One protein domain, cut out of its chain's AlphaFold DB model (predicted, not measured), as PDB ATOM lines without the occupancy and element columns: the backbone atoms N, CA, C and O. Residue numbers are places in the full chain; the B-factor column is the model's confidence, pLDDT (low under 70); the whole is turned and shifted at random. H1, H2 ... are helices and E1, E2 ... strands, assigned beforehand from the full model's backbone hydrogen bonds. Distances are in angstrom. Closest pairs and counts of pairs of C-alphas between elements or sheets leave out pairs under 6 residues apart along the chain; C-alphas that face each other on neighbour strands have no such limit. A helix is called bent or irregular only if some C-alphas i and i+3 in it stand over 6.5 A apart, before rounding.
ATOM      1  N   ALA A   3     210.674 191.705 257.621       97.19
ATOM      2  CA  ALA A   3     211.089 190.784 258.670       97.19
ATOM      3  C   ALA A   3     211.329 189.392 258.103       97.19
ATOM      4  O   ALA A   3     210.457 188.831 257.438       97.19
ATOM      5  N   TYR A   4     212.473 188.819 258.447       95.62
ATOM      6  CA  TYR A   4     212.900 187.496 258.035       95.62
ATOM      7  C   TYR A   4     213.245 186.628 259.237       95.62
ATOM      8  O   TYR A   4     213.683 187.112 260.284       95.62
ATOM      9  N   GLN A   5     213.084 185.326 259.068       94.75
ATOM     10  CA  GLN A   5     213.525 184.333 260.032       94.75
ATOM     11  C   GLN A   5     214.119 183.122 259.320       94.75
ATOM     12  O   GLN A   5     213.717 182.776 258.211       94.75
ATOM     13  N   SER A   6     215.060 182.476 259.986       91.12
ATOM     14  CA  SER A   6     215.549 181.139 259.668       91.12
ATOM     15  C   SER A   6     215.324 180.233 260.884       91.12
ATOM     16  O   SER A   6     214.613 180.607 261.820       91.12
ATOM     17  N   THR A   7     215.906 179.032 260.888       87.88
ATOM     18  CA  THR A   7     215.822 178.119 262.039       87.88
ATOM     19  C   THR A   7     216.398 178.733 263.317       87.88
ATOM     20  O   THR A   7     215.807 178.559 264.381       87.88
ATOM     21  N   ASP A   8     217.501 179.478 263.202       87.88
ATOM     22  CA  ASP A   8     218.310 179.897 264.355       87.88
ATOM     23  C   ASP A   8     218.402 181.420 264.532       87.88
ATOM     24  O   ASP A   8     218.946 181.886 265.531       87.88
ATOM     25  N   MET A   9     217.908 182.207 263.571       91.94
ATOM     26  CA  MET A   9     218.099 183.659 263.555       91.94
ATOM     27  C   MET A   9     216.866 184.406 263.059       91.94
ATOM     28  O   MET A   9     216.115 183.916 262.210       91.94
ATOM     29  N   LYS A  10     216.719 185.643 263.528       94.81
ATOM     30  CA  LYS A  10     215.701 186.602 263.092       94.81
ATOM     31  C   LYS A  10     216.382 187.888 262.665       94.81
ATOM     32  O   LYS A  10     217.355 188.324 263.277       94.81
ATOM     33  N   THR A  11     215.872 188.510 261.611       94.69
ATOM     34  CA  THR A  11     216.436 189.762 261.113       94.69
ATOM     35  C   THR A  11     215.374 190.684 260.528       94.69
ATOM     36  O   THR A  11     214.340 190.240 260.027       94.69
ATOM     37  N   LEU A  12     215.629 191.985 260.614       95.50
ATOM     38  CA  LEU A  12     214.912 193.037 259.911       95.50
ATOM     39  C   LEU A  12     215.861 193.685 258.911       95.50
ATOM     40  O   LEU A  12     216.970 194.077 259.276       95.50
ATOM     41  N   ILE A  13     215.375 193.859 257.685       95.56
ATOM     42  CA  ILE A  13     215.999 194.722 256.683       95.56
ATOM     43  C   ILE A  13     215.127 195.968 256.534       95.56
ATOM     44  O   ILE A  13     213.927 195.890 256.228       95.56
ATOM     45  N   ILE A  14     215.717 197.135 256.783       96.62
ATOM     46  CA  ILE A  14     215.065 198.437 256.673       96.62
ATOM     47  C   ILE A  14     215.685 199.192 255.503       96.62
ATOM     48  O   ILE A  14     216.783 199.724 255.613       96.62
ATOM     49  N   SER A  15     214.959 199.258 254.391       97.06
ATOM     50  CA  SER A  15     215.378 200.004 253.204       97.06
ATOM     51  C   SER A  15     214.765 201.403 253.187       97.06
ATOM     52  O   SER A  15     213.569 201.569 253.446       97.06
ATOM     53  N   TYR A  16     215.582 202.389 252.829       98.06
ATOM     54  CA  TYR A  16     215.208 203.781 252.607       98.06
ATOM     55  C   TYR A  16     215.391 204.118 251.132       98.06
ATOM     56  O   TYR A  16     216.395 203.750 250.521       98.06
ATOM     57  N   GLY A  17     214.427 204.830 250.563       98.12
ATOM     58  CA  GLY A  17     214.423 205.159 249.149       98.12
ATOM     59  C   GLY A  17     213.256 206.055 248.759       98.12
ATOM     60  O   GLY A  17     212.539 206.579 249.616       98.12
ATOM     61  N   PHE A  18     213.071 206.200 247.455       98.38
ATOM     62  CA  PHE A  18     212.009 206.973 246.838       98.38
ATOM     63  C   PHE A  18     211.113 206.074 245.995       98.38
ATOM     64  O   PHE A  18     211.590 205.177 245.302       98.38
ATOM     65  N   THR A  19     209.822 206.388 246.020       98.06
ATOM     66  CA  THR A  19     208.826 205.845 245.101       98.06
ATOM     67  C   THR A  19     208.299 206.993 244.249       98.06
ATOM     68  O   THR A  19     207.535 207.833 244.731       98.06
ATOM     69  N   ASP A  20     208.667 207.014 242.973       97.50
ATOM     70  CA  ASP A  20     208.127 207.965 242.009       97.50
ATOM     71  C   ASP A  20     206.803 207.445 241.454       97.50
ATOM     72  O   ASP A  20     206.761 206.464 240.708       97.50
ATOM     73  N   LEU A  21     205.710 208.128 241.804       96.81
ATOM     74  CA  LEU A  21     204.367 207.853 241.299       96.81
ATOM     75  C   LEU A  21     204.007 208.845 240.188       96.81
ATOM     76  O   LEU A  21     203.801 210.031 240.447       96.81
ATOM     77  N   ALA A  22     203.880 208.362 238.952       96.50
ATOM     78  CA  ALA A  22     203.589 209.204 237.792       96.50
ATOM     79  C   ALA A  22     202.527 208.591 236.873       96.50
ATOM     80  O   ALA A  22     202.494 207.383 236.644       96.50
ATOM     81  N   MET A  23     201.667 209.436 236.299       97.19
ATOM     82  CA  MET A  23     200.731 209.006 235.258       97.19
ATOM     83  C   MET A  23     201.464 208.851 233.924       97.19
ATOM     84  O   MET A  23     202.066 209.805 233.431       97.19
ATOM     85  N   LYS A  24     201.356 207.675 233.306       96.50
ATOM     86  CA  LYS A  24     201.885 207.379 231.972       96.50
ATOM     87  C   LYS A  24     200.873 206.543 231.198       96.50
ATOM     88  O   LYS A  24     200.372 205.548 231.712       96.50
ATOM     89  N   ASP A  25     200.530 206.980 229.987       94.56
ATOM     90  CA  ASP A  25     199.593 206.280 229.093       94.56
ATOM     91  C   ASP A  25     198.262 205.889 229.778       94.56
ATOM     92  O   ASP A  25     197.703 204.816 229.563       94.56
ATOM     93  N   GLY A  26     197.758 206.767 230.657       94.31
ATOM     94  CA  GLY A  26     196.509 206.561 231.399       94.31
ATOM     95  C   GLY A  26     196.598 205.613 232.602       94.31
ATOM     96  O   GLY A  26     195.578 205.373 233.240       94.31
ATOM     97  N   SER A  27     197.786 205.106 232.942       96.31
ATOM     98  CA  SER A  27     198.032 204.272 234.126       96.31
ATOM     99  C   SER A  27     198.940 204.980 235.131       96.31
ATOM    100  O   SER A  27     199.796 205.776 234.745       96.31
ATOM    101  N   LEU A  28     198.767 204.685 236.421       97.81
ATOM    102  CA  LEU A  28     199.719 205.094 237.450       97.81
ATOM    103  C   LEU A  28     200.908 204.129 237.429       97.81
ATOM    104  O   LEU A  28     200.718 202.917 237.520       97.81
ATOM    105  N   MET A  29     202.115 204.665 237.305       98.25
ATOM    106  CA  MET A  29     203.362 203.907 237.326       98.25
ATOM    107  C   MET A  29     204.143 204.245 238.594       98.25
ATOM    108  O   MET A  29     204.232 205.422 238.945       98.25
ATOM    109  N   ALA A  30     204.711 203.231 239.243       98.06
ATOM    110  CA  ALA A  30     205.660 203.363 240.344       98.06
ATOM    111  C   ALA A  30     207.064 202.996 239.870       98.06
ATOM    112  O   ALA A  30     207.254 201.936 239.271       98.06
ATOM    113  N   THR A  31     208.038 203.854 240.154       97.19
ATOM    114  CA  THR A  31     209.465 203.552 239.986       97.19
ATOM    115  C   THR A  31     210.138 203.681 241.340       97.19
ATOM    116  O   THR A  31     209.958 204.692 242.011       97.19
ATOM    117  N   GLU A  32     210.886 202.660 241.745       97.44
ATOM    118  CA  GLU A  32     211.590 202.668 243.026       97.44
ATOM    119  C   GLU A  32     213.046 203.073 242.823       97.44
ATOM    120  O   GLU A  32     213.663 202.753 241.807       97.44
ATOM    121  N   SER A  33     213.612 203.754 243.808       97.31
ATOM    122  CA  SER A  33     215.045 204.013 243.909       97.31
ATOM    123  C   SER A  33     215.465 203.841 245.355       97.31
ATOM    124  O   SER A  33     214.852 204.422 246.246       97.31
ATOM    125  N   PHE A  34     216.496 203.045 245.598       97.81
ATOM    126  CA  PHE A  34     216.972 202.745 246.942       97.81
ATOM    127  C   PHE A  34     218.223 203.564 247.251       97.81
ATOM    128  O   PHE A  34     219.037 203.804 246.369       97.81
ATOM    129  N   CYS A  35     218.345 204.016 248.496       98.06
ATOM    130  CA  CYS A  35     219.435 204.877 248.949       98.06
ATOM    131  C   CYS A  35     220.298 204.195 250.010       98.06
ATOM    132  O   CYS A  35     221.517 204.293 249.967       98.06
ATOM    133  N   HIS A  36     219.657 203.536 250.977       97.81
ATOM    134  CA  HIS A  36     220.324 202.958 252.138       97.81
ATOM    135  C   HIS A  36     219.541 201.759 252.664       97.81
ATOM    136  O   HIS A  36     218.307 201.750 252.602       97.81
ATOM    137  N   ALA A  37     220.244 200.772 253.209       96.62
ATOM    138  CA  ALA A  37     219.643 199.642 253.893       96.62
ATOM    139  C   ALA A  37     220.328 199.401 255.239       96.62
ATOM    140  O   ALA A  37     221.551 199.354 255.346       96.62
ATOM    141  N   GLU A  38     219.513 199.214 256.271       95.00
ATOM    142  CA  GLU A  38     219.949 198.877 257.618       95.00
ATOM    143  C   GLU A  38     219.537 197.443 257.948       95.00
ATOM    144  O   GLU A  38     218.402 197.035 257.692       95.00
ATOM    145  N   HIS A  39     220.451 196.690 258.559       94.00
ATOM    146  CA  HIS A  39     220.188 195.349 259.064       94.00
ATOM    147  C   HIS A  39     220.136 195.362 260.594       94.00
ATOM    148  O   HIS A  39     220.982 195.953 261.276       94.00
ATOM    149  N   ARG A  40     219.138 194.672 261.146       93.81
ATOM    150  CA  ARG A  40     219.021 194.384 262.580       93.81
ATOM    151  C   ARG A  40     218.808 192.894 262.767       93.81
ATOM    152  O   ARG A  40     218.009 192.304 262.049       93.81
ATOM    153  N   GLY A  41     219.517 192.287 263.709       93.12
ATOM    154  CA  GLY A  41     219.386 190.870 264.046       93.12
ATOM    155  C   GLY A  41     219.052 190.663 265.519       93.12
ATOM    156  O   GLY A  41     219.201 191.578 266.328       93.12
ATOM    157  N   ASP A  42     218.613 189.454 265.862       93.94
ATOM    158  CA  ASP A  42     218.475 188.985 267.249       93.94
ATOM    159  C   ASP A  42     219.789 188.431 267.837       93.94
ATOM    160  O   ASP A  42     219.884 188.181 269.039       93.94
ATOM    161  N   GLN A  43     220.813 188.268 266.996       91.00
ATOM    162  CA  GLN A  43     222.165 187.864 267.377       91.00
ATOM    163  C   GLN A  43     223.104 189.080 267.465       91.00
ATOM    164  O   GLN A  43     222.879 190.075 266.773       91.00
ATOM    165  N   PRO A  44     224.195 189.009 268.255       91.50
ATOM    166  CA  PRO A  44     225.229 190.046 268.310       91.50
ATOM    167  C   PRO A  44     226.134 189.993 267.064       91.50
ATOM    168  O   PRO A  44     227.340 189.788 267.164       91.50
ATOM    169  N   ILE A  45     225.532 190.110 265.882       92.00
ATOM    170  CA  ILE A  45     226.199 190.116 264.581       92.00
ATOM    171  C   ILE A  45     225.789 191.405 263.882       92.00
ATOM    172  O   ILE A  45     224.607 191.646 263.636       92.00
ATOM    173  N   GLU A  46     226.770 192.235 263.563       94.06
ATOM    174  CA  GLU A  46     226.575 193.416 262.740       94.06
ATOM    175  C   GLU A  46     226.717 193.020 261.272       94.06
ATOM    176  O   GLU A  46     227.630 192.291 260.880       94.06
ATOM    177  N   THR A  47     225.778 193.478 260.454       94.00
ATOM    178  CA  THR A  47     225.800 193.289 259.007       94.00
ATOM    179  C   THR A  47     225.605 194.640 258.355       94.00
ATOM    180  O   THR A  47     224.669 195.364 258.698       94.00
ATOM    181  N   THR A  48     226.495 194.993 257.439       96.12
ATOM    182  CA  THR A  48     226.434 196.254 256.711       96.12
ATOM    183  C   THR A  48     226.556 196.006 255.218       96.12
ATOM    184  O   THR A  48     227.310 195.155 254.756       96.12
ATOM    185  N   ILE A  49     225.776 196.766 254.464       96.12
ATOM    186  CA  ILE A  49     225.787 196.810 253.008       96.12
ATOM    187  C   ILE A  49     226.051 198.258 252.603       96.12
ATOM    188  O   ILE A  49     225.623 199.186 253.295       96.12
ATOM    189  N   SER A  50     226.806 198.466 251.528       97.69
ATOM    190  CA  SER A  50     227.117 199.816 251.071       97.69
ATOM    191  C   SER A  50     225.880 200.502 250.472       97.69
ATOM    192  O   SER A  50     224.974 199.859 249.928       97.69
ATOM    193  N   ASP A  51     225.852 201.836 250.515       98.06
ATOM    194  CA  ASP A  51     224.835 202.617 249.797       98.06
ATOM    195  C   ASP A  51     224.947 202.399 248.281       98.06
ATOM    196  O   ASP A  51     223.936 202.438 247.583       98.06
ATOM    197  N   ALA A  52     226.154 202.120 247.771       98.00
ATOM    198  CA  ALA A  52     226.385 201.781 246.368       98.00
ATOM    199  C   ALA A  52     225.670 200.476 245.985       98.00
ATOM    200  O   ALA A  52     224.891 200.479 245.034       98.00
ATOM    201  N   ALA A  53     225.834 199.415 246.781       97.56
ATOM    202  CA  ALA A  53     225.115 198.155 246.602       97.56
ATOM    203  C   ALA A  53     223.604 198.353 246.721       97.56
ATOM    204  O   ALA A  53     222.845 197.913 245.864       97.56
ATOM    205  N   THR A  54     223.149 199.093 247.731       97.81
ATOM    206  CA  THR A  54     221.715 199.368 247.890       97.81
ATOM    207  C   THR A  54     221.147 200.127 246.683       97.81
ATOM    208  O   THR A  54     220.094 199.766 246.163       97.81
ATOM    209  N   SER A  55     221.863 201.138 246.190       97.56
ATOM    210  CA  SER A  55     221.457 201.963 245.041       97.56
ATOM    211  C   SER A  55     221.598 201.250 243.690       97.56
ATOM    212  O   SER A  55     221.084 201.736 242.675       97.56
ATOM    213  N   ALA A  56     222.288 200.108 243.645       97.44
ATOM    214  CA  ALA A  56     222.376 199.279 242.451       97.44
ATOM    215  C   ALA A  56     221.055 198.551 242.151       97.44
ATOM    216  O   ALA A  56     220.782 198.243 240.990       97.44
ATOM    217  N   ILE A  57     220.187 198.366 243.157       96.88
ATOM    218  CA  ILE A  57     218.843 197.809 242.977       96.88
ATOM    219  C   ILE A  57     218.015 198.777 242.120       96.88
ATOM    220  O   ILE A  57     217.574 199.830 242.586       96.88
ATOM    221  N   LYS A  58     217.773 198.410 240.856       95.50
ATOM    222  CA  LYS A  58     217.061 199.247 239.872       95.50
ATOM    223  C   LYS A  58     215.861 198.516 239.270       95.50
ATOM    224  O   LYS A  58     215.941 198.030 238.139       95.50
ATOM    225  N   PRO A  59     214.734 198.430 239.994       95.56
ATOM    226  CA  PRO A  59     213.541 197.789 239.472       95.56
ATOM    227  C   PRO A  59     212.956 198.567 238.300       95.56
ATOM    228  O   PRO A  59     212.985 199.800 238.260       95.56
ATOM    229  N   ILE A  60     212.350 197.846 237.363       94.75
ATOM    230  CA  ILE A  60     211.579 198.474 236.290       94.75
ATOM    231  C   ILE A  60     210.343 199.191 236.849       94.75
ATOM    232  O   ILE A  60     209.803 198.824 237.896       94.75
ATOM    233  N   ALA A  61     209.852 200.186 236.108       96.31
ATOM    234  CA  ALA A  61     208.597 200.846 236.441       96.31
ATOM    235  C   ALA A  61     207.431 199.844 236.407       96.31
ATOM    236  O   ALA A  61     207.196 199.180 235.393       96.31
ATOM    237  N   ALA A  62     206.671 199.774 237.496       97.00
ATOM    238  CA  ALA A  62     205.532 198.881 237.649       97.00
ATOM    239  C   ALA A  62     204.221 199.648 237.508       97.00
ATOM    240  O   ALA A  62     204.062 200.738 238.061       97.00
ATOM    241  N   LYS A  63     203.249 199.067 236.801       98.12
ATOM    242  CA  LYS A  63     201.881 199.583 236.826       98.12
ATOM    243  C   LYS A  63     201.290 199.332 238.212       98.12
ATOM    244  O   LYS A  63     201.279 198.194 238.666       98.12
ATOM    245  N   VAL A  64     200.788 200.385 238.844       98.19
ATOM    246  CA  VAL A  64     200.118 200.319 240.145       98.19
ATOM    247  C   VAL A  64     198.621 200.176 239.929       98.19
ATOM    248  O   VAL A  64     198.007 200.980 239.219       98.19
ATOM    249  N   ASP A  65     198.022 199.190 240.586       98.19
ATOM    250  CA  ASP A  65     196.574 199.071 240.643       98.19
ATOM    251  C   ASP A  65     196.028 199.993 241.732       98.19
ATOM    252  O   ASP A  65     196.451 199.967 242.887       98.19
ATOM    253  N   VAL A  66     195.082 200.851 241.346       97.31
ATOM    254  CA  VAL A  66     194.493 201.867 242.223       97.31
ATOM    255  C   VAL A  66     193.022 201.550 242.426       97.31
ATOM    256  O   VAL A  66     192.250 201.453 241.472       97.31
ATOM    257  N   SER A  67     192.611 201.433 243.683       97.62
ATOM    258  CA  SER A  67     191.221 201.189 244.065       97.62
ATOM    259  C   SER A  67     190.782 202.125 245.187       97.62
ATOM    260  O   SER A  67     191.601 202.650 245.940       97.62
ATOM    261  N   LEU A  68     189.473 202.351 245.310       97.25
ATOM    262  CA  LEU A  68     188.899 203.083 246.435       97.25
ATOM    263  C   LEU A  68     188.289 202.084 247.422       97.25
ATOM    264  O   LEU A  68     187.327 201.391 247.093       97.25
ATOM    265  N   ARG A  69     188.823 202.026 248.644       95.12
ATOM    266  CA  ARG A  69     188.325 201.162 249.724       95.12
ATOM    267  C   ARG A  69     187.940 202.036 250.913       95.12
ATOM    268  O   ARG A  69     188.768 202.774 251.437       95.12
ATOM    269  N   ASN A  70     186.674 201.993 251.331       92.31
ATOM    270  CA  ASN A  70     186.158 202.792 252.455       92.31
ATOM    271  C   ASN A  70     186.474 204.300 252.345       92.31
ATOM    272  O   ASN A  70     186.822 204.949 253.331       92.31
ATOM    273  N   GLY A  71     186.397 204.852 251.128       94.38
ATOM    274  CA  GLY A  71     186.678 206.267 250.861       94.38
ATOM    275  C   GLY A  71     188.161 206.656 250.894       94.38
ATOM    276  O   GLY A  71     188.463 207.845 250.852       94.38
ATOM    277  N   LYS A  72     189.081 205.688 250.960       96.88
ATOM    278  CA  LYS A  72     190.532 205.901 250.890       96.88
ATOM    279  C   LYS A  72     191.110 205.234 249.650       96.88
ATOM    280  O   LYS A  72     190.662 204.149 249.271       96.88
ATOM    281  N   LEU A  73     192.108 205.868 249.039       96.88
ATOM    282  CA  LEU A  73     192.878 205.232 247.976       96.88
ATOM    283  C   LEU A  73     193.671 204.058 248.549       96.88
ATOM    284  O   LEU A  73     194.281 204.166 249.614       96.88
ATOM    285  N   HIS A  74     193.643 202.951 247.827       98.25
ATOM    286  CA  HIS A  74     194.415 201.754 248.087       98.25
ATOM    287  C   HIS A  74     195.190 201.411 246.819       98.25
ATOM    288  O   HIS A  74     194.593 201.313 245.743       98.25
ATOM    289  N   LEU A  75     196.507 201.305 246.955       98.25
ATOM    290  CA  LEU A  75     197.450 201.084 245.869       98.25
ATOM    291  C   LEU A  75     198.109 199.726 246.068       98.25
ATOM    292  O   LEU A  75     198.568 199.429 247.168       98.25
ATOM    293  N   GLU A  76     198.193 198.957 244.995       98.50
ATOM    294  CA  GLU A  76     198.894 197.680 244.947       98.50
ATOM    295  C   GLU A  76     199.959 197.756 243.854       98.50
ATOM    296  O   GLU A  76     199.658 198.016 242.685       98.50
ATOM    297  N   ARG A  77     201.221 197.590 244.251       98.00
ATOM    298  CA  ARG A  77     202.343 197.485 243.323       98.00
ATOM    299  C   ARG A  77     202.691 196.003 243.161       98.00
ATOM    300  O   ARG A  77     203.048 195.381 244.164       98.00
ATOM    301  N   PRO A  78     202.646 195.453 241.936       97.94
ATOM    302  CA  PRO A  78     202.994 194.060 241.688       97.94
ATOM    303  C   PRO A  78     204.496 193.803 241.912       97.94
ATOM    304  O   PRO A  78     205.286 194.753 241.988       97.94
ATOM    305  N   PRO A  79     204.914 192.528 241.991       97.06
ATOM    306  CA  PRO A  79     206.321 192.189 242.111       97.06
ATOM    307  C   PRO A  79     207.089 192.586 240.848       97.06
ATOM    308  O   PRO A  79     206.608 192.427 239.726       97.06
ATOM    309  N   THR A  80     208.317 193.061 241.040       95.81
ATOM    310  CA  THR A  80     209.259 193.381 239.957       95.81
ATOM    311  C   THR A  80     210.580 192.660 240.200       95.81
ATOM    312  O   THR A  80     211.480 193.251 240.803       95.81
ATOM    313  N   PRO A  81     210.703 191.394 239.769       97.25
ATOM    314  CA  PRO A  81     211.952 190.654 239.866       97.25
ATOM    315  C   PRO A  81     213.118 191.472 239.304       97.25
ATOM    316  O   PRO A  81     213.077 191.902 238.153       97.25
ATOM    317  N   THR A  82     214.117 191.738 240.139       97.06
ATOM    318  CA  THR A  82     215.257 192.607 239.815       97.06
ATOM    319  C   THR A  82     216.540 191.912 240.241       97.06
ATOM    320  O   THR A  82     216.665 191.516 241.397       97.06
ATOM    321  N   GLY A  83     217.474 191.725 239.310       96.94
ATOM    322  CA  GLY A  83     218.797 191.194 239.634       96.94
ATOM    323  C   GLY A  83     219.655 192.236 240.343       96.94
ATOM    324  O   GLY A  83     219.577 193.419 240.013       96.94
ATOM    325  N   ILE A  84     220.444 191.782 241.311       97.00
ATOM    326  CA  ILE A  84     221.544 192.537 241.911       97.00
ATOM    327  C   ILE A  84     222.721 191.595 242.171       97.00
ATOM    328  O   ILE A  84     222.546 190.489 242.686       97.00
ATOM    329  N   GLY A  85     223.915 192.010 241.767       97.19
ATOM    330  CA  GLY A  85     225.102 191.165 241.702       97.19
ATOM    331  C   GLY A  85     225.020 190.081 240.618       97.19
ATOM    332  O   GLY A  85     225.835 189.157 240.586       97.19
ATOM    333  N   ILE A  86     224.000 190.143 239.757       97.50
ATOM    334  CA  ILE A  86     223.748 189.176 238.690       97.50
ATOM    335  C   ILE A  86     222.870 189.761 237.584       97.50
ATOM    336  O   ILE A  86     221.850 190.404 237.845       97.50
ATOM    337  N   GLU A  87     223.219 189.457 236.336       96.69
ATOM    338  CA  GLU A  87     222.419 189.800 235.164       96.69
ATOM    339  C   GLU A  87     221.441 188.679 234.784       96.69
ATOM    340  O   GLU A  87     221.811 187.519 234.579       96.69
ATOM    341  N   PHE A  88     220.173 189.050 234.614       95.88
ATOM    342  CA  PHE A  88     219.149 188.190 234.030       95.88
ATOM    343  C   PHE A  88     218.756 188.716 232.652       95.88
ATOM    344  O   PHE A  88     218.562 189.920 232.474       95.88
ATOM    345  N   ALA A  89     218.578 187.811 231.689       95.25
ATOM    346  CA  ALA A  89     217.986 188.176 230.406       95.25
ATOM    347  C   ALA A  89     216.475 188.396 230.571       95.25
ATOM    348  O   ALA A  89     215.906 189.319 229.987       95.25
ATOM    349  N   ASP A  90     215.846 187.567 231.404       95.00
ATOM    350  CA  ASP A  90     214.461 187.686 231.831       95.00
ATOM    351  C   ASP A  90     214.364 187.472 233.353       95.00
ATOM    352  O   ASP A  90     214.164 186.342 233.810       95.00
ATOM    353  N   PRO A  91     214.487 188.541 234.167       94.94
ATOM    354  CA  PRO A  91     214.434 188.440 235.627       94.94
ATOM    355  C   PRO A  91     213.199 187.706 236.171       94.94
ATOM    356  O   PRO A  91     213.255 187.127 237.259       94.94
ATOM    357  N   ALA A  92     212.078 187.722 235.442       93.94
ATOM    358  CA  ALA A  92     210.832 187.114 235.890       93.94
ATOM    359  C   ALA A  92     210.813 185.586 235.742       93.94
ATOM    360  O   ALA A  92     210.090 184.924 236.483       93.94
ATOM    361  N   ASN A  93     211.592 185.032 234.808       95.06
ATOM    362  CA  ASN A  93     211.528 183.611 234.454       95.06
ATOM    363  C   ASN A  93     212.866 182.881 234.596       95.06
ATOM    364  O   ASN A  93     212.875 181.675 234.851       95.06
ATOM    365  N   ASP A  94     213.987 183.584 234.455       95.56
ATOM    366  CA  ASP A  94     215.307 182.994 234.624       95.56
ATOM    367  C   ASP A  94     215.484 182.503 236.067       95.56
ATOM    368  O   ASP A  94     215.088 183.156 237.036       95.56
ATOM    369  N   ALA A  95     216.087 181.327 236.222       94.25
ATOM    370  CA  ALA A  95     216.443 180.814 237.535       94.25
ATOM    371  C   ALA A  95     217.688 181.536 238.066       94.25
ATOM    372  O   ALA A  95     218.663 181.743 237.322       94.25
ATOM    373  N   LEU A  96     217.681 181.844 239.366       93.19
ATOM    374  CA  LEU A  96     218.903 182.203 240.074       93.19
ATOM    375  C   LEU A  96     219.861 180.995 240.020       93.19
ATOM    376  O   LEU A  96     219.450 179.876 240.345       93.19
ATOM    377  N   PRO A  97     221.110 181.170 239.557       92.56
ATOM    378  CA  PRO A  97     222.068 180.080 239.524       92.56
ATOM    379  C   PRO A  97     222.407 179.540 240.906       92.56
ATOM    380  O   PRO A  97     222.209 180.183 241.933       92.56
ATOM    381  N   THR A  98     222.967 178.334 240.901       90.56
ATOM    382  CA  THR A  98     223.502 177.667 242.091       90.56
ATOM    383  C   THR A  98     225.026 177.541 242.063       90.56
ATOM    384  O   THR A  98     225.617 177.213 243.092       90.56
ATOM    385  N   ASP A  99     225.664 177.785 240.910       91.44
ATOM    386  CA  ASP A  99     227.121 177.829 240.778       91.44
ATOM    387  C   ASP A  99     227.623 179.230 241.161       91.44
ATOM    388  O   ASP A  99     227.236 180.201 240.509       91.44
ATOM    389  N   PRO A 100     228.485 179.366 242.183       88.69
ATOM    390  CA  PRO A 100     229.086 180.651 242.529       88.69
ATOM    391  C   PRO A 100     229.991 181.238 241.432       88.69
ATOM    392  O   PRO A 100     230.334 182.410 241.506       88.69
ATOM    393  N   ASN A 101     230.393 180.462 240.421       92.50
ATOM    394  CA  ASN A 101     231.204 180.944 239.296       92.50
ATOM    395  C   ASN A 101     230.367 181.189 238.031       92.50
ATOM    396  O   ASN A 101     230.914 181.177 236.924       92.50
ATOM    397  N   ASP A 102     229.044 181.347 238.168       95.75
ATOM    398  CA  ASP A 102     228.170 181.612 237.028       95.75
ATOM    399  C   ASP A 102     228.619 182.898 236.298       95.75
ATOM    400  O   ASP A 102     228.818 183.937 236.929       95.75
ATOM    401  N   PRO A 103     228.788 182.862 234.964       96.06
ATOM    402  CA  PRO A 103     229.296 184.004 234.203       96.06
ATOM    403  C   PRO A 103     228.347 185.210 234.176       96.06
ATOM    404  O   PRO A 103     228.738 186.259 233.669       96.06
ATOM    405  N   ARG A 104     227.110 185.071 234.667       96.50
ATOM    406  CA  ARG A 104     226.149 186.173 234.815       96.50
ATOM    407  C   ARG A 104     226.417 187.048 236.037       96.50
ATOM    408  O   ARG A 104     225.782 188.089 236.167       96.50
ATOM    409  N   THR A 105     227.285 186.626 236.953       97.25
ATOM    410  CA  THR A 105     227.655 187.429 238.119       97.25
ATOM    411  C   THR A 105     228.373 188.707 237.687       97.25
ATOM    412  O   THR A 105     229.312 188.664 236.893       97.25
ATOM    413  N   VAL A 106     227.936 189.840 238.237       97.50
ATOM    414  CA  VAL A 106     228.465 191.181 237.946       97.50
ATOM    415  C   VAL A 106     228.765 191.929 239.240       97.50
ATOM    416  O   VAL A 106     228.175 191.618 240.268       97.50
ATOM    417  N   ASP A 107     229.699 192.874 239.183       97.75
ATOM    418  CA  ASP A 107     230.063 193.779 240.282       97.75
ATOM    419  C   ASP A 107     229.160 195.021 240.223       97.75
ATOM    420  O   ASP A 107     229.440 195.982 239.499       97.75
ATOM    421  N   ASP A 108     228.015 194.949 240.901       97.69
ATOM    422  CA  ASP A 108     226.975 195.982 240.827       97.69
ATOM    423  C   ASP A 108     227.247 197.174 241.759       97.69
ATOM    424  O   ASP A 108     226.735 198.274 241.519       97.69
ATOM    425  N   ASP A 109     228.048 196.978 242.812       97.56
ATOM    426  CA  ASP A 109     228.428 198.027 243.762       97.56
ATOM    427  C   ASP A 109     229.790 198.674 243.461       97.56
ATOM    428  O   ASP A 109     230.098 199.740 244.004       97.56
ATOM    429  N   GLY A 110     230.541 198.114 242.510       97.62
ATOM    430  CA  GLY A 110     231.759 198.682 241.943       97.62
ATOM    431  C   GLY A 110     232.966 198.569 242.867       97.62
ATOM    432  O   GLY A 110     233.886 199.392 242.770       97.62
ATOM    433  N   ASP A 111     232.953 197.609 243.791       97.38
ATOM    434  CA  ASP A 111     234.003 197.430 244.792       97.38
ATOM    435  C   ASP A 111     235.132 196.481 244.335       97.38
ATOM    436  O   ASP A 111     236.166 196.363 245.004       97.38
ATOM    437  N   GLY A 112     234.978 195.868 243.157       96.94
ATOM    438  CA  GLY A 112     235.920 194.940 242.543       96.94
ATOM    439  C   GLY A 112     235.700 193.468 242.906       96.94
ATOM    440  O   GLY A 112     236.469 192.623 242.434       96.94
ATOM    441  N   ASN A 113     234.693 193.145 243.720       96.62
ATOM    442  CA  ASN A 113     234.313 191.783 244.088       96.62
ATOM    443  C   ASN A 113     233.117 191.293 243.252       96.62
ATOM    444  O   ASN A 113     232.357 192.083 242.699       96.62
ATOM    445  N   PRO A 114     232.932 189.969 243.102       96.31
ATOM    446  CA  PRO A 114     231.790 189.448 242.363       96.31
ATOM    447  C   PRO A 114     230.480 189.664 243.131       96.31
ATOM    448  O   PRO A 114     230.381 189.305 244.301       96.31
ATOM    449  N   GLY A 115     229.437 190.132 242.452       97.06
ATOM    450  CA  GLY A 115     228.125 190.326 243.054       97.06
ATOM    451  C   GLY A 115     227.992 191.692 243.723       97.06
ATOM    452  O   GLY A 115     228.279 192.724 243.123       97.06
ATOM    453  N   ILE A 116     227.521 191.674 244.966       97.75
ATOM    454  CA  ILE A 116     227.613 192.794 245.903       97.75
ATOM    455  C   ILE A 116     228.224 192.319 247.216       97.75
ATOM    456  O   ILE A 116     228.081 191.146 247.595       97.75
ATOM    457  N   THR A 117     228.848 193.243 247.938       97.56
ATOM    458  CA  THR A 117     229.521 192.932 249.196       97.56
ATOM    459  C   THR A 117     228.655 193.247 250.410       97.56
ATOM    460  O   THR A 117     228.136 194.350 250.594       97.56
ATOM    461  N   VAL A 118     228.548 192.258 251.294       96.38
ATOM    462  CA  VAL A 118     227.964 192.383 252.627       96.38
ATOM    463  C   VAL A 118     229.062 192.172 253.656       96.38
ATOM    464  O   VAL A 118     229.620 191.082 253.763       96.38
ATOM    465  N   HIS A 119     229.346 193.198 254.445       96.94
ATOM    466  CA  HIS A 119     230.303 193.100 255.533       96.94
ATOM    467  C   HIS A 119     229.623 192.536 256.783       96.94
ATOM    468  O   HIS A 119     228.526 192.952 257.163       96.94
ATOM    469  N   VAL A 120     230.277 191.576 257.428       95.56
ATOM    470  CA  VAL A 120     229.793 190.864 258.609       95.56
ATOM    471  C   VAL A 120     230.819 190.983 259.721       95.56
ATOM    472  O   VAL A 120     231.986 190.635 259.553       95.56
ATOM    473  N   LYS A 121     230.359 191.408 260.895       96.00
ATOM    474  CA  LYS A 121     231.175 191.544 262.097       96.00
ATOM    475  C   LYS A 121     230.497 190.855 263.275       96.00
ATOM    476  O   LYS A 121     229.420 191.251 263.708       96.00
ATOM    477  N   VAL A 122     231.147 189.819 263.799       93.75
ATOM    478  CA  VAL A 122     230.714 189.087 265.003       93.75
ATOM    479  C   VAL A 122     231.488 189.584 266.224       93.75
ATOM    480  O   VAL A 122     230.915 189.842 267.278       93.75
ATOM    481  N   THR A 123     232.804 189.749 266.076       93.81
ATOM    482  CA  THR A 123     233.688 190.420 267.042       93.81
ATOM    483  C   THR A 123     234.710 191.269 266.282       93.81
ATOM    484  O   THR A 123     234.760 191.225 265.055       93.81
ATOM    485  N   GLU A 124     235.551 192.035 266.981       93.06
ATOM    486  CA  GLU A 124     236.642 192.782 266.329       93.06
ATOM    487  C   GLU A 124     237.640 191.852 265.612       93.06
ATOM    488  O   GLU A 124     238.183 192.196 264.563       93.06
ATOM    489  N   GLU A 125     237.866 190.652 266.148       93.38
ATOM    490  CA  GLU A 125     238.756 189.640 265.573       93.38
ATOM    491  C   GLU A 125     238.061 188.742 264.540       93.38
ATOM    492  O   GLU A 125     238.735 188.148 263.697       93.38
ATOM    493  N   LEU A 126     236.730 188.623 264.609       93.88
ATOM    494  CA  LEU A 126     235.918 187.817 263.701       93.88
ATOM    495  C   LEU A 126     234.993 188.716 262.879       93.88
ATOM    496  O   LEU A 126     233.824 188.924 263.211       93.88
ATOM    497  N   GLN A 127     235.542 189.205 261.774       96.19
ATOM    498  CA  GLN A 127     234.851 190.000 260.767       96.19
ATOM    499  C   GLN A 127     235.324 189.618 259.363       96.19
ATOM    500  O   GLN A 127     236.351 188.950 259.203       96.19
ATOM    501  N   GLY A 128     234.568 190.010 258.347       96.50
ATOM    502  CA  GLY A 128     234.883 189.754 256.948       96.50
ATOM    503  C   GLY A 128     233.689 190.041 256.057       96.50
ATOM    504  O   GLY A 128     232.726 190.666 256.481       96.50
ATOM    505  N   ASP A 129     233.754 189.556 254.829       97.31
ATOM    506  CA  ASP A 129     232.840 189.935 253.762       97.31
ATOM    507  C   ASP A 129     232.195 188.687 253.175       97.31
ATOM    508  O   ASP A 129     232.840 187.639 253.058       97.31
ATOM    509  N   ILE A 130     230.924 188.806 252.808       96.19
ATOM    510  CA  ILE A 130     230.166 187.833 252.031       96.19
ATOM    511  C   ILE A 130     229.829 188.488 250.696       96.19
ATOM    512  O   ILE A 130     229.321 189.605 250.654       96.19
ATOM    513  N   TYR A 131     230.069 187.757 249.617       96.62
ATOM    514  CA  TYR A 131     229.728 188.158 248.262       96.62
ATOM    515  C   TYR A 131     228.438 187.465 247.856       96.62
ATOM    516  O   TYR A 131     228.349 186.230 247.934       96.62
ATOM    517  N   ILE A 132     227.432 188.233 247.451       95.75
ATOM    518  CA  ILE A 132     226.108 187.691 247.136       95.75
ATOM    519  C   ILE A 132     225.580 188.187 245.795       95.75
ATOM    520  O   ILE A 132     225.851 189.303 245.370       95.75
ATOM    521  N   ALA A 133     224.775 187.340 245.162       96.19
ATOM    522  CA  ALA A 133     223.862 187.711 244.091       96.19
ATOM    523  C   ALA A 133     222.434 187.481 244.578       96.19
ATOM    524  O   ALA A 133     222.163 186.510 245.294       96.19
ATOM    525  N   ARG A 134     221.503 188.353 244.202       94.88
ATOM    526  CA  ARG A 134     220.102 188.245 244.607       94.88
ATOM    527  C   ARG A 134     219.165 188.533 243.450       94.88
ATOM    528  O   ARG A 134     219.484 189.271 242.518       94.88
ATOM    529  N   ARG A 135     217.973 187.957 243.555       96.94
ATOM    530  CA  ARG A 135     216.803 188.391 242.803       96.94
ATOM    531  C   ARG A 135     215.840 189.018 243.794       96.94
ATOM    532  O   ARG A 135     215.231 188.303 244.583       96.94
ATOM    533  N   GLU A 136     215.730 190.338 243.764       95.88
ATOM    534  CA  GLU A 136     214.797 191.089 244.603       95.88
ATOM    535  C   GLU A 136     213.382 190.968 244.021       95.88
ATOM    536  O   GLU A 136     213.148 191.324 242.863       95.88
ATOM    537  N   ILE A 137     212.435 190.450 244.805       95.94
ATOM    538  CA  ILE A 137     211.038 190.215 244.409       95.94
ATOM    539  C   ILE A 137     210.105 190.749 245.498       95.94
ATOM    540  O   ILE A 137     209.395 189.998 246.173       95.94
ATOM    541  N   PHE A 138     210.085 192.069 245.654       94.19
ATOM    542  CA  PHE A 138     209.158 192.730 246.564       94.19
ATOM    543  C   PHE A 138     207.921 193.252 245.824       94.19
ATOM    544  O   PHE A 138     207.985 193.768 244.703       94.19
ATOM    545  N   GLN A 139     206.788 193.152 246.504       97.50
ATOM    546  CA  GLN A 139     205.520 193.787 246.164       97.50
ATOM    547  C   GLN A 139     204.985 194.482 247.415       97.50
ATOM    548  O   GLN A 139     205.333 194.103 248.537       97.50
ATOM    549  N   TYR A 140     204.122 195.477 247.253       98.44
ATOM    550  CA  TYR A 140     203.508 196.118 248.408       98.44
ATOM    551  C   TYR A 140     202.073 196.539 248.137       98.44
ATOM    552  O   TYR A 140     201.689 196.861 247.011       98.44
ATOM    553  N   GLU A 141     201.309 196.616 249.216       98.38
ATOM    554  CA  GLU A 141     200.007 197.264 249.242       98.38
ATOM    555  C   GLU A 141     200.028 198.404 250.258       98.38
ATOM    556  O   GLU A 141     200.571 198.273 251.355       98.38
ATOM    557  N   VAL A 142     199.447 199.549 249.903       98.56
ATOM    558  CA  VAL A 142     199.392 200.721 250.782       98.56
ATOM    559  C   VAL A 142     198.039 201.403 250.717       98.56
ATOM    560  O   VAL A 142     197.376 201.457 249.685       98.56
ATOM    561  N   THR A 143     197.624 201.968 251.846       98.44
ATOM    562  CA  THR A 143     196.382 202.730 251.960       98.44
ATOM    563  C   THR A 143     196.680 204.167 252.355       98.44
ATOM    564  O   THR A 143     197.478 204.428 253.260       98.44
ATOM    565  N   GLN A 144     195.991 205.100 251.705       97.88
ATOM    566  CA  GLN A 144     196.108 206.523 251.978       97.88
ATOM    567  C   GLN A 144     195.630 206.880 253.388       97.88
ATOM    568  O   GLN A 144     194.555 206.484 253.854       97.88
ATOM    569  N   GLN A 145     196.428 207.699 254.060       97.12
ATOM    570  CA  GLN A 145     196.130 208.278 255.359       97.12
ATOM    571  C   GLN A 145     195.699 209.740 255.227       97.12
ATOM    572  O   GLN A 145     195.822 210.370 254.178       97.12
ATOM    573  N   LYS A 146     195.179 210.313 256.320       93.38
ATOM    574  CA  LYS A 146     194.661 211.694 256.330       93.38
ATOM    575  C   LYS A 146     195.723 212.744 255.985       93.38
ATOM    576  O   LYS A 146     195.386 213.769 255.411       93.38
ATOM    577  N   ASN A 147     196.983 212.488 256.333       93.19
ATOM    578  CA  ASN A 147     198.132 213.352 256.040       93.19
ATOM    579  C   ASN A 147     198.759 213.070 254.660       93.19
ATOM    580  O   ASN A 147     199.898 213.457 254.434       93.19
ATOM    581  N   LEU A 148     198.047 212.366 253.772       93.62
ATOM    582  CA  LEU A 148     198.502 211.952 252.439       93.62
ATOM    583  C   LEU A 148     199.636 210.919 252.412       93.62
ATOM    584  O   LEU A 148     200.000 210.483 251.325       93.62
ATOM    585  N   SER A 149     200.142 210.466 253.565       97.25
ATOM    586  CA  SER A 149     201.025 209.296 253.594       97.25
ATOM    587  C   SER A 149     200.301 208.050 253.089       97.25
ATOM    588  O   SER A 149     199.073 207.937 253.199       97.25
ATOM    589  N   LEU A 150     201.062 207.105 252.554       98.19
ATOM    590  CA  LEU A 150     200.580 205.781 252.193       98.19
ATOM    591  C   LEU A 150     201.245 204.779 253.133       98.19
ATOM    592  O   LEU A 150     202.463 204.777 253.280       98.19
ATOM    593  N   ILE A 151     200.445 203.954 253.803       98.12
ATOM    594  CA  ILE A 151     200.946 202.985 254.785       98.12
ATOM    595  C   ILE A 151     200.338 201.623 254.488       98.12
ATOM    596  O   ILE A 151     199.136 201.532 254.215       98.12
ATOM    597  N   GLY A 152     201.153 200.582 254.576       98.00
ATOM    598  CA  GLY A 152     200.710 199.201 254.453       98.00
ATOM    599  C   GLY A 152     201.862 198.233 254.648       98.00
ATOM    600  O   GLY A 152     202.660 198.422 255.567       98.00
ATOM    601  N   THR A 153     201.945 197.208 253.810       98.44
ATOM    602  CA  THR A 153     202.826 196.055 254.018       98.44
ATOM    603  C   THR A 153     203.570 195.666 252.745       98.44
ATOM    604  O   THR A 153     203.119 195.924 251.630       98.44
ATOM    605  N   VAL A 154     204.728 195.038 252.932       98.38
ATOM    606  CA  VAL A 154     205.550 194.444 251.877       98.38
ATOM    607  C   VAL A 154     205.399 192.932 251.937       98.38
ATOM    608  O   VAL A 154     205.500 192.346 253.014       98.38
ATOM    609  N   THR A 155     205.190 192.293 250.792       98.31
ATOM    610  CA  THR A 155     205.439 190.855 250.623       98.31
ATOM    611  C   THR A 155     206.727 190.698 249.836       98.31
ATOM    612  O   THR A 155     206.892 191.343 248.800       98.31
ATOM    613  N   ASP A 156     207.627 189.862 250.329       96.88
ATOM    614  CA  ASP A 156     208.956 189.685 249.768       96.88
ATOM    615  C   ASP A 156     209.227 188.201 249.512       96.88
ATOM    616  O   ASP A 156     209.151 187.374 250.420       96.88
ATOM    617  N   ASN A 157     209.507 187.875 248.252       95.25
ATOM    618  CA  ASN A 157     209.835 186.525 247.797       95.25
ATOM    619  C   ASN A 157     211.249 186.469 247.206       95.25
ATOM    620  O   ASN A 157     211.516 185.662 246.317       95.25
ATOM    621  N   SER A 158     212.124 187.379 247.633       95.06
ATOM    622  CA  SER A 158     213.477 187.489 247.105       95.06
ATOM    623  C   SER A 158     214.302 186.229 247.337       95.06
ATOM    624  O   SER A 158     214.159 185.529 248.339       95.06
ATOM    625  N   GLU A 159     215.227 185.984 246.420       94.06
ATOM    626  CA  GLU A 159     216.143 184.847 246.462       94.06
ATOM    627  C   GLU A 159     217.588 185.330 246.574       94.06
ATOM    628  O   GLU A 159     217.922 186.442 246.154       94.06
ATOM    629  N   GLN A 160     218.461 184.477 247.109       93.06
ATOM    630  CA  GLN A 160     219.867 184.798 247.326       93.06
ATOM    631  C   GLN A 160     220.778 183.615 247.002       93.06
ATOM    632  O   GLN A 160     220.507 182.472 247.371       93.06
ATOM    633  N   LEU A 161     221.905 183.932 246.374       92.56
ATOM    634  CA  LEU A 161     223.043 183.061 246.145       92.56
ATOM    635  C   LEU A 161     224.248 183.656 246.873       92.56
ATOM    636  O   LEU A 161     224.598 184.813 246.650       92.56
ATOM    637  N   ILE A 162     224.910 182.856 247.709       93.81
ATOM    638  CA  ILE A 162     226.242 183.202 248.215       93.81
ATOM    639  C   ILE A 162     227.267 182.772 247.174       93.81
ATOM    640  O   ILE A 162     227.414 181.581 246.897       93.81
ATOM    641  N   ILE A 163     227.974 183.753 246.628       94.62
ATOM    642  CA  ILE A 163     229.058 183.570 245.664       94.62
ATOM    643  C   ILE A 163     230.337 183.160 246.399       94.62
ATOM    644  O   ILE A 163     231.045 182.238 245.998       94.62
ATOM    645  N   GLY A 164     230.629 183.816 247.520       94.44
ATOM    646  CA  GLY A 164     231.830 183.542 248.295       94.44
ATOM    647  C   GLY A 164     231.905 184.362 249.571       94.44
ATOM    648  O   GLY A 164     230.960 185.057 249.935       94.44
ATOM    649  N   ALA A 165     233.039 184.263 250.257       95.88
ATOM    650  CA  ALA A 165     233.327 185.065 251.435       95.88
ATOM    651  C   ALA A 165     234.840 185.222 251.624       95.88
ATOM    652  O   ALA A 165     235.606 184.320 251.271       95.88
ATOM    653  N   SER A 166     235.268 186.324 252.244       95.81
ATOM    654  CA  SER A 166     236.672 186.517 252.634       95.81
ATOM    655  C   SER A 166     237.083 185.621 253.811       95.81
ATOM    656  O   SER A 166     238.257 185.284 253.965       95.81
ATOM    657  N   ASN A 167     236.106 185.152 254.596       91.94
ATOM    658  CA  ASN A 167     236.278 184.125 255.618       91.94
ATOM    659  C   ASN A 167     235.292 182.962 255.375       91.94
ATOM    660  O   ASN A 167     234.079 183.174 255.442       91.94
ATOM    661  N   PRO A 168     235.771 181.717 255.160       89.44
ATOM    662  CA  PRO A 168     234.911 180.558 254.903       89.44
ATOM    663  C   PRO A 168     233.860 180.274 255.984       89.44
ATOM    664  O   PRO A 168     232.857 179.629 255.694       89.44
ATOM    665  N   MET A 169     234.064 180.751 257.219       86.56
ATOM    666  CA  MET A 169     233.092 180.609 258.309       86.56
ATOM    667  C   MET A 169     231.768 181.340 258.031       86.56
ATOM    668  O   MET A 169     230.740 180.946 258.574       86.56
ATOM    669  N   PHE A 170     231.770 182.368 257.176       88.56
ATOM    670  CA  PHE A 170     230.569 183.134 256.829       88.56
ATOM    671  C   PHE A 170     229.777 182.554 255.653       88.56
ATOM    672  O   PHE A 170     228.691 183.038 255.337       88.56
TER     673      PHE A 170
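Overview. This is residues 3 to 170 of the 217 residues of the protein "Unannotated protein" of freshwater metagenome (UniProt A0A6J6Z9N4). Two strongly twisted sheets lie toward opposite ends of an elongated body, E4, E7, E8, E9 and E12 in one and E5, E6, E10 and E11 in the other, joined where E9 runs on into E10 and E11 into E12. The long bent hairpin of E2 and E3, with short E1 beside E2, slants across one side as a ribbon, and the short helix H1 sits between E3 and the larger sheet. The printed part has 168 residues, in the order E1 to E4, H1, E5 to E12, and is mostly strand. It is compact, with a radius of gyration of the C-alphas of 17.7 A, and spans 56 by 36 by 27 A.

Arrangement. In the branched sheet E9, residues 127 to 136, has three antiparallel neighbours. E8, residues 116 to 121, and E7, residues 82 to 84, lie on one side of it, and E12, residues 159 to 165, on the other; N 118 and O 130 are 2.8 A apart, N 84 and O 134 2.9 A, N 133 and O 161 2.9 A. E4, residues 46 to 49, is antiparallel to E8, with N 48 and O 119 at 2.9 A. E9 bends by 59 degrees at residue 133 and runs on into E10, residues 138 to 144, at 73 degrees. The second sheet is E5, residues 65 to 69, E6, residues 72 to 77, E10 and E11, residues 150 to 156, in that order, antiparallel; N 67 and O 74 are 2.9 A apart, N 75 and O 142 2.9 A, N 143 and O 151 2.8 A. E11 runs on into E12 at 66 degrees. E1, residues 3 to 5, E2, residues 10 to 24, and E3, residues 27 to 41, form a meander, each strand the antiparallel neighbour of the one before; N 4 and O 11 are 2.8 A apart, N 20 and O 31 2.8 A. Residues 29 to 30 of E3 pair with residues 62 to 63, antiparallel. H1, residues 51 to 56, stands at this sheet's level, only just, at a height of 3.6 A; the closest C-alphas of E3 and H1, Phe 34 and Ser 55, are 4.9 A apart. H1 only grazes the branched sheet, with residues 52 to 56. Every O i to N i+4 pair of H1 is within hydrogen-bond range.

Along the chain. E1 begins at C-alpha 3, (211.089, 190.784, 258.670). E2 measures 39.9 A and bends by 54 degrees at residue 16; E3 measures 39.1 A and bends by 67 degrees at residue 35. E9 measures 25.8 A. E12 ends at C-alpha 165, (233.327, 185.065, 251.435).

Size, cuts and confidence. The C-alphas farthest apart, Gly 26 and Glu 125, are 56.9 A apart. The printed part has no cut. The link from E7 to E8, residues 85 to 115, is long. The mean pLDDT of the printed part is 95.8, and no printed residue is under 70.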